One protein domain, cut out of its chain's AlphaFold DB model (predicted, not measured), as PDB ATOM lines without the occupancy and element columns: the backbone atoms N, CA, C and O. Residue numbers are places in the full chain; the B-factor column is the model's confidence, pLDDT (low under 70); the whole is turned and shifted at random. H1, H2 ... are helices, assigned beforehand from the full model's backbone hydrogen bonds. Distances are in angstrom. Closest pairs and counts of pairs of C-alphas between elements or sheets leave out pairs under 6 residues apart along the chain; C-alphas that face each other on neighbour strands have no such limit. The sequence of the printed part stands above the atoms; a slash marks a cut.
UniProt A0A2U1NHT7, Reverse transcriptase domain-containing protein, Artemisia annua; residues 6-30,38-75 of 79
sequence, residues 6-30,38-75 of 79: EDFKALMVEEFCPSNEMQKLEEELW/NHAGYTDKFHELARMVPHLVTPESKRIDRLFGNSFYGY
ATOM      1  N   GLU A   6     -94.077  52.260  64.977       88.00
ATOM      2  CA  GLU A   6     -94.918  51.831  63.858       88.00
ATOM      3  C   GLU A   6     -94.298  52.197  62.501       88.00
ATOM      4  O   GLU A   6     -94.306  51.363  61.598       88.00
ATOM      5  N   ASP A   7     -93.650  53.361  62.380       88.00
ATOM      6  CA  ASP A   7     -92.895  53.726  61.168       88.00
ATOM      7  C   ASP A   7     -91.709  52.777  60.940       88.00
ATOM      8  O   ASP A   7     -91.429  52.368  59.813       88.00
ATOM      9  N   PHE A   8     -91.030  52.375  62.019       86.06
ATOM     10  CA  PHE A   8     -89.934  51.408  61.950       86.06
ATOM     11  C   PHE A   8     -90.413  50.025  61.490       86.06
ATOM     12  O   PHE A   8     -89.773  49.394  60.649       86.06
ATOM     13  N   LYS A   9     -91.558  49.553  62.002       83.19
ATOM     14  CA  LYS A   9     -92.180  48.312  61.518       83.19
ATOM     15  C   LYS A   9     -92.564  48.408  60.048       83.19
ATOM     16  O   LYS A   9     -92.324  47.451  59.323       83.19
ATOM     17  N   ALA A  10     -93.146  49.526  59.616       83.81
ATOM     18  CA  ALA A  10     -93.528  49.720  58.221       83.81
ATOM     19  C   ALA A  10     -92.303  49.664  57.297       83.81
ATOM     20  O   ALA A  10     -92.330  48.932  56.316       83.81
ATOM     21  N   LEU A  11     -91.203  50.327  57.670       85.31
ATOM     22  CA  LEU A  11     -89.930  50.258  56.944       85.31
ATOM     23  C   LEU A  11     -89.362  48.838  56.885       85.31
ATOM     24  O   LEU A  11     -88.918  48.394  55.833       85.31
ATOM     25  N   MET A  12     -89.403  48.103  57.999       81.00
ATOM     26  CA  MET A  12     -88.972  46.703  58.026       81.00
ATOM     27  C   MET A  12     -89.848  45.827  57.125       81.00
ATOM     28  O   MET A  12     -89.329  44.972  56.421       81.00
ATOM     29  N   VAL A  13     -91.167  46.024  57.119       77.56
ATOM     30  CA  VAL A  13     -92.078  45.279  56.236       77.56
ATOM     31  C   VAL A  13     -91.850  45.651  54.773       77.56
ATOM     32  O   VAL A  13     -91.879  44.764  53.933       77.56
ATOM     33  N   GLU A  14     -91.585  46.914  54.459       76.69
ATOM     34  CA  GLU A  14     -91.316  47.366  53.091       76.69
ATOM     35  C   GLU A  14     -89.986  46.821  52.545       76.69
ATOM     36  O   GLU A  14     -89.937  46.380  51.399       76.69
ATOM     37  N   GLU A  15     -88.931  46.778  53.364       76.75
ATOM     38  CA  GLU A  15     -87.634  46.203  52.976       76.75
ATOM     39  C   GLU A  15     -87.649  44.670  52.912       76.75
ATOM     40  O   GLU A  15     -87.101  44.072  51.990       76.75
ATOM     41  N   PHE A  16     -88.288  44.000  53.877       65.62
ATOM     42  CA  PHE A  16     -88.302  42.531  53.922       65.62
ATOM     43  C   PHE A  16     -89.430  41.895  53.108       65.62
ATOM     44  O   PHE A  16     -89.316  40.737  52.710       65.62
ATOM     45  N   CYS A  17     -90.507  42.630  52.846       68.62
ATOM     46  CA  CYS A  17     -91.598  42.225  51.971       68.62
ATOM     47  C   CYS A  17     -91.827  43.300  50.896       68.62
ATOM     48  O   CYS A  17     -92.915  43.887  50.834       68.62
ATOM     49  N   PRO A  18     -90.825  43.586  50.036       70.38
ATOM     50  CA  PRO A  18     -91.030  44.536  48.962       70.38
ATOM     51  C   PRO A  18     -92.174  44.018  48.102       70.38
ATOM     52  O   PRO A  18     -92.145  42.872  47.644       70.38
ATOM     53  N   SER A  19     -93.151  44.870  47.800       68.62
ATOM     54  CA  SER A  19     -94.229  44.554  46.854       68.62
ATOM     55  C   SER A  19     -93.700  44.034  45.508       68.62
ATOM     56  O   SER A  19     -94.422  43.369  44.773       68.62
ATOM     57  N   ASN A  20     -92.435  44.325  45.193       72.00
ATOM     58  CA  ASN A  20     -91.693  43.810  44.050       72.00
ATOM     59  C   ASN A  20     -91.339  42.313  44.162       72.00
ATOM     60  O   ASN A  20     -91.471  41.585  43.184       72.00
ATOM     61  N   GLU A  21     -90.910  41.835  45.334       75.38
ATOM     62  CA  GLU A  21     -90.638  40.407  45.563       75.38
ATOM     63  C   GLU A  21     -91.939  39.610  45.622       75.38
ATOM     64  O   GLU A  21     -92.021  38.531  45.038       75.38
ATOM     65  N   MET A  22     -92.989  40.184  46.223       74.69
ATOM     66  CA  MET A  22     -94.334  39.624  46.103       74.69
ATOM     67  C   MET A  22     -94.720  39.503  44.629       74.69
ATOM     68  O   MET A  22     -94.945  38.385  44.188       74.69
ATOM     69  N   GLN A  23     -94.689  40.590  43.848       77.62
ATOM     70  CA  GLN A  23     -95.024  40.570  42.414       77.62
ATOM     71  C   GLN A  23     -94.234  39.531  41.611       77.62
ATOM     72  O   GLN A  23     -94.813  38.861  40.762       77.62
ATOM     73  N   LYS A  24     -92.938  39.339  41.888       81.81
ATOM     74  CA  LYS A  24     -92.152  38.275  41.243       81.81
ATOM     75  C   LYS A  24     -92.692  36.884  41.564       81.81
ATOM     76  O   LYS A  24     -92.788  36.060  40.661       81.81
ATOM     77  N   LEU A  25     -93.059  36.623  42.819       80.38
ATOM     78  CA  LEU A  25     -93.677  35.357  43.222       80.38
ATOM     79  C   LEU A  25     -95.072  35.188  42.604       80.38
ATOM     80  O   LEU A  25     -95.436  34.079  42.210       80.38
ATOM     81  N   GLU A  26     -95.843  36.272  42.481       79.62
ATOM     82  CA  GLU A  26     -97.138  36.281  41.786       79.62
ATOM     83  C   GLU A  26     -96.973  35.921  40.304       79.62
ATOM     84  O   GLU A  26     -97.704  35.076  39.783       79.62
ATOM     85  N   GLU A  27     -95.993  36.528  39.634       81.44
ATOM     86  CA  GLU A  27     -95.669  36.281  38.233       81.44
ATOM     87  C   GLU A  27     -95.113  34.867  38.025       81.44
ATOM     88  O   GLU A  27     -95.537  34.175  37.098       81.44
ATOM     89  N   GLU A  28     -94.222  34.395  38.904       82.31
ATOM     90  CA  GLU A  28     -93.702  33.027  38.857       82.31
ATOM     91  C   GLU A  28     -94.848  32.029  39.014       82.31
ATOM     92  O   GLU A  28     -94.965  31.120  38.200       82.31
ATOM     93  N   LEU A  29     -95.755  32.240  39.976       79.19
ATOM     94  CA  LEU A  29     -96.951  31.418  40.149       79.19
ATOM     95  C   LEU A  29     -97.867  31.482  38.918       79.19
ATOM     96  O   LEU A  29     -98.429  30.459  38.523       79.19
ATOM     97  N   TRP A  30     -98.049  32.658  38.309       77.12
ATOM     98  CA  TRP A  30     -98.883  32.846  37.119       77.12
ATOM     99  C   TRP A  30     -98.328  32.122  35.890       77.12
ATOM    100  O   TRP A  30     -99.081  31.446  35.191       77.12
ATOM    101  N   ASN A  38     -93.439  15.658  34.958       71.31
ATOM    102  CA  ASN A  38     -92.997  15.845  36.342       71.31
ATOM    103  C   ASN A  38     -94.098  16.470  37.216       71.31
ATOM    104  O   ASN A  38     -94.004  17.621  37.642       71.31
ATOM    105  N   HIS A  39     -95.144  15.688  37.486       72.69
ATOM    106  CA  HIS A  39     -96.267  16.115  38.319       72.69
ATOM    107  C   HIS A  39     -95.845  16.422  39.761       72.69
ATOM    108  O   HIS A  39     -96.267  17.438  40.301       72.69
ATOM    109  N   ALA A  40     -94.988  15.586  40.360       77.25
ATOM    110  CA  ALA A  40     -94.576  15.731  41.757       77.25
ATOM    111  C   ALA A  40     -93.791  17.032  41.995       77.25
ATOM    112  O   ALA A  40     -94.142  17.814  42.876       77.25
ATOM    113  N   GLY A  41     -92.793  17.316  41.147       79.25
ATOM    114  CA  GLY A  41     -92.009  18.550  41.255       79.25
ATOM    115  C   GLY A  41     -92.834  19.813  40.991       79.25
ATOM    116  O   GLY A  41     -92.593  20.844  41.614       79.25
ATOM    117  N   TYR A  42     -93.837  19.725  40.112       79.06
ATOM    118  CA  TYR A  42     -94.782  20.817  39.882       79.06
ATOM    119  C   TYR A  42     -95.664  21.076  41.109       79.06
ATOM    120  O   TYR A  42     -95.801  22.218  41.540       79.06
ATOM    121  N   THR A  43     -96.243  20.028  41.705       78.62
ATOM    122  CA  THR A  43     -97.101  20.178  42.889       78.62
ATOM    123  C   THR A  43     -96.343  20.693  44.105       78.62
ATOM    124  O   THR A  43     -96.886  21.527  44.825       78.62
ATOM    125  N   ASP A  44     -95.102  20.253  44.316       83.38
ATOM    126  CA  ASP A  44     -94.280  20.724  45.433       83.38
ATOM    127  C   ASP A  44     -93.970  22.215  45.285       83.38
ATOM    128  O   ASP A  44     -94.263  23.005  46.187       83.38
ATOM    129  N   LYS A  45     -93.503  22.633  44.102       82.19
ATOM    130  CA  LYS A  45     -93.173  24.036  43.836       82.19
ATOM    131  C   LYS A  45     -94.413  24.940  43.855       82.19
ATOM    132  O   LYS A  45     -94.373  26.045  44.394       82.19
ATOM    133  N   PHE A  46     -95.545  24.458  43.343       79.56
ATOM    134  CA  PHE A  46     -96.826  25.160  43.439       79.56
ATOM    135  C   PHE A  46     -97.285  25.319  44.894       79.56
ATOM    136  O   PHE A  46     -97.776  26.384  45.267       79.56
ATOM    137  N   HIS A  47     -97.117  24.294  45.735       79.44
ATOM    138  CA  HIS A  47     -97.453  24.378  47.155       79.44
ATOM    139  C   HIS A  47     -96.561  25.351  47.925       79.44
ATOM    140  O   HIS A  47     -97.070  26.062  48.792       79.44
ATOM    141  N   GLU A  48     -95.268  25.422  47.614       83.56
ATOM    142  CA  GLU A  48     -94.370  26.417  48.206       83.56
ATOM    143  C   GLU A  48     -94.785  27.844  47.827       83.56
ATOM    144  O   GLU A  48     -94.996  28.676  48.712       83.56
ATOM    145  N   LEU A  49     -95.011  28.111  46.536       80.25
ATOM    146  CA  LEU A  49     -95.446  29.427  46.049       80.25
ATOM    147  C   LEU A  49     -96.824  29.824  46.606       80.25
ATOM    148  O   LEU A  49     -97.033  30.965  47.018       80.25
ATOM    149  N   ALA A  50     -97.751  28.870  46.711       79.00
ATOM    150  CA  ALA A  50     -99.070  29.092  47.295       79.00
ATOM    151  C   ALA A  50     -99.033  29.478  48.781       79.00
ATOM    152  O   ALA A  50     -99.934  30.171  49.255       79.00
ATOM    153  N   ARG A  51     -98.008  29.041  49.527       79.44
ATOM    154  CA  ARG A  51     -97.807  29.443  50.929       79.44
ATOM    155  C   ARG A  51     -97.255  30.858  51.047       79.44
ATOM    156  O   ARG A  51     -97.580  31.531  52.020       79.44
ATOM    157  N   MET A  52     -96.442  31.294  50.086       78.88
ATOM    158  CA  MET A  52     -95.895  32.654  50.066       78.88
ATOM    159  C   MET A  52     -96.938  33.686  49.628       78.88
ATOM    160  O   MET A  52     -96.913  34.818  50.098       78.88
ATOM    161  N   VAL A  53     -97.878  33.288  48.765       74.75
ATOM    162  CA  VAL A  53     -98.845  34.201  48.141       74.75
ATOM    163  C   VAL A  53    -100.288  33.695  48.317       74.75
ATOM    164  O   VAL A  53    -100.981  33.382  47.344       74.75
ATOM    165  N   PRO A  54    -100.784  33.588  49.565       70.44
ATOM    166  CA  PRO A  54    -102.082  32.978  49.840       70.44
ATOM    167  C   PRO A  54    -103.250  33.772  49.240       70.44
ATOM    168  O   PRO A  54    -104.265  33.176  48.882       70.44
ATOM    169  N   HIS A  55    -103.134  35.093  49.071       72.75
ATOM    170  CA  HIS A  55    -104.219  35.941  48.554       72.75
ATOM    171  C   HIS A  55    -104.540  35.689  47.077       72.75
ATOM    172  O   HIS A  55    -105.707  35.743  46.704       72.75
ATOM    173  N   LEU A  56    -103.552  35.344  46.248       66.81
ATOM    174  CA  LEU A  56    -103.769  34.967  44.838       66.81
ATOM    175  C   LEU A  56    -104.407  33.595  44.666       66.81
ATOM    176  O   LEU A  56    -104.986  33.267  43.631       66.81
ATOM    177  N   VAL A  57    -104.258  32.790  45.703       61.22
ATOM    178  CA  VAL A  57    -104.609  31.383  45.744       61.22
ATOM    179  C   VAL A  57    -105.940  31.173  46.487       61.22
ATOM    180  O   VAL A  57    -106.511  30.083  46.482       61.22
ATOM    181  N   THR A  58    -106.478  32.246  47.069       61.00
ATOM    182  CA  THR A  58    -107.782  32.290  47.725       61.00
ATOM    183  C   THR A  58    -108.788  32.932  46.764       61.00
ATOM    184  O   THR A  58    -108.545  34.037  46.278       61.00
ATOM    185  N   PRO A  59    -109.930  32.295  46.450       65.06
ATOM    186  CA  PRO A  59    -110.525  31.120  47.090       65.06
ATOM    187  C   PRO A  59    -109.927  29.780  46.635       65.06
ATOM    188  O   PRO A  59    -109.489  29.629  45.499       65.06
ATOM    189  N   GLU A  60    -109.993  28.781  47.521       61.12
ATOM    190  CA  GLU A  60    -109.489  27.410  47.328       61.12
ATOM    191  C   GLU A  60    -110.001  26.740  46.034       61.12
ATOM    192  O   GLU A  60    -109.308  25.924  45.427       61.12
ATOM    193  N   SER A  61    -111.168  27.159  45.533       60.25
ATOM    194  CA  SER A  61    -111.705  26.733  44.237       60.25
ATOM    195  C   SER A  61    -110.789  27.071  43.056       60.25
ATOM    196  O   SER A  61    -110.681  26.272  42.131       60.25
ATOM    197  N   LYS A  62    -110.067  28.200  43.098       64.25
ATOM    198  CA  LYS A  62    -109.101  28.585  42.057       64.25
ATOM    199  C   LYS A  62    -107.820  27.748  42.097       64.25
ATOM    200  O   LYS A  62    -107.214  27.533  41.050       64.25
ATOM    201  N   ARG A  63    -107.414  27.236  43.271       64.06
ATOM    202  CA  ARG A  63    -106.313  26.248  43.372       64.06
ATOM    203  C   ARG A  63    -106.667  24.972  42.651       64.06
ATOM    204  O   ARG A  63    -105.861  24.465  41.882       64.06
ATOM    205  N   ILE A  64    -107.854  24.461  42.964       62.72
ATOM    206  CA  ILE A  64    -108.387  23.219  42.422       62.72
ATOM    207  C   ILE A  64    -108.480  23.372  40.904       62.72
ATOM    208  O   ILE A  64    -107.857  22.602  40.183       62.72
ATOM    209  N   ASP A  65    -109.112  24.436  40.415       67.69
ATOM    210  CA  ASP A  65    -109.248  24.684  38.979       67.69
ATOM    211  C   ASP A  65    -107.896  24.818  38.254       67.69
ATOM    212  O   ASP A  65    -107.728  24.292  37.161       67.69
ATOM    213  N   ARG A  66    -106.872  25.420  38.874       67.12
ATOM    214  CA  ARG A  66    -105.530  25.516  38.273       67.12
ATOM    215  C   ARG A  66    -104.752  24.198  38.306       67.12
ATOM    216  O   ARG A  66    -104.096  23.867  37.322       67.12
ATOM    217  N   LEU A  67    -104.815  23.447  39.406       64.69
ATOM    218  CA  LEU A  67    -104.170  22.135  39.529       64.69
ATOM    219  C   LEU A  67    -104.795  21.126  38.561       64.69
ATOM    220  O   LEU A  67    -104.073  20.448  37.831       64.69
ATOM    221  N   PHE A  68    -106.127  21.064  38.513       64.50
ATOM    222  CA  PHE A  68    -106.848  20.191  37.592       64.50
ATOM    223  C   PHE A  68    -106.751  20.709  36.150       64.50
ATOM    224  O   PHE A  68    -106.390  19.940  35.266       64.50
ATOM    225  N   GLY A  69    -106.948  22.003  35.901       62.16
ATOM    226  CA  GLY A  69    -106.844  22.622  34.577       62.16
ATOM    227  C   GLY A  69    -105.481  22.404  33.922       62.16
ATOM    228  O   GLY A  69    -105.416  21.838  32.832       62.16
ATOM    229  N   ASN A  70    -104.374  22.739  34.601       54.06
ATOM    230  CA  ASN A  70    -103.022  22.499  34.070       54.06
ATOM    231  C   ASN A  70    -102.704  21.009  33.903       54.06
ATOM    232  O   ASN A  70    -101.945  20.648  33.005       54.06
ATOM    233  N   SER A  71    -103.302  20.135  34.721       50.28
ATOM    234  CA  SER A  71    -103.191  18.692  34.526       50.28
ATOM    235  C   SER A  71    -103.977  18.198  33.314       50.28
ATOM    236  O   SER A  71    -103.540  17.240  32.696       50.28
ATOM    237  N   PHE A  72    -105.083  18.840  32.928       46.66
ATOM    238  CA  PHE A  72    -105.902  18.447  31.774       46.66
ATOM    239  C   PHE A  72    -105.429  19.040  30.437       46.66
ATOM    240  O   PHE A  72    -105.616  18.397  29.399       46.66
ATOM    241  N   TYR A  73    -104.753  20.197  30.427       47.09
ATOM    242  CA  TYR A  73    -104.181  20.763  29.191       47.09
ATOM    243  C   TYR A  73    -103.077  19.883  28.574       47.09
ATOM    244  O   TYR A  73    -102.866  19.944  27.364       47.09
ATOM    245  N   GLY A  74    -102.435  19.010  29.360       44.44
ATOM    246  CA  GLY A  74    -101.524  17.971  28.861       44.44
ATOM    247  C   GLY A  74    -102.214  16.731  28.266       44.44
ATOM    248  O   GLY A  74    -101.574  15.982  27.533       44.44
ATOM    249  N   TYR A  75    -103.513  16.524  28.526       43.69
ATOM    250  CA  TYR A  75    -104.293  15.369  28.045       43.69
ATOM    251  C   TYR A  75    -105.350  15.723  26.984       43.69
ATOM    252  O   TYR A  75    -106.134  14.863  26.589       43.69
TER     253      TYR A  75
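This is residues 6 to 30 and 38 to 75 of the 79 residues of the protein "Reverse transcriptase domain-containing protein" of Artemisia annua (UniProt A0A2U1NHT7). Residues 6 to 21, of which 6 to 16 belong to H1 and 19 to 21 to H2, stick out as an arm from a small body, where the far part of H2 packs on H3 and short H4 leads to H5, which folds back near H3. The printed part has 63 residues with five named helices, H1 to H5 in order, and no named strand: all helix. It is loose, with a radius of gyration of the C-alphas of 14.9 A, and spans 51 by 22 by 15 A.

Start at H1, residues 6 to 16; it and H2, residues 19 to 30, meet only through their link. Look next at Leu 29 and Leu 49, whose C-alphas, 6.4 A apart, are the closest where residues 25 to 29 of H2 touch H3, residues 39 to 52, at a shallow tilt of 27 degrees, opposite ways. H4, residues 54 to 57, is close to H3 but not clearly touching, the closest C-alphas being those of Ala 50 and Val 57, 6.2 A. H5, residues 60 to 73, and H3 are near each other. In H1, H2, H3 and H5 every O i to N i+4 pair is within hydrogen-bond range; H4 is too short for one.

Find C-alpha 6 at (-94.918, 51.831, 63.858); H1 runs 15.1 A from there, H2 15.9 A, H3 20.3 A, and H5 20.0 A to C-alpha 73 at (-104.181, 20.763, 29.191).

Residues 31 to 37 are not printed, and C-alphas 30 and 38 are 18.0 A apart across the cut. No printed link is long. Confidence is under 70 at residues 16 to 17, 19 and 56 to 75.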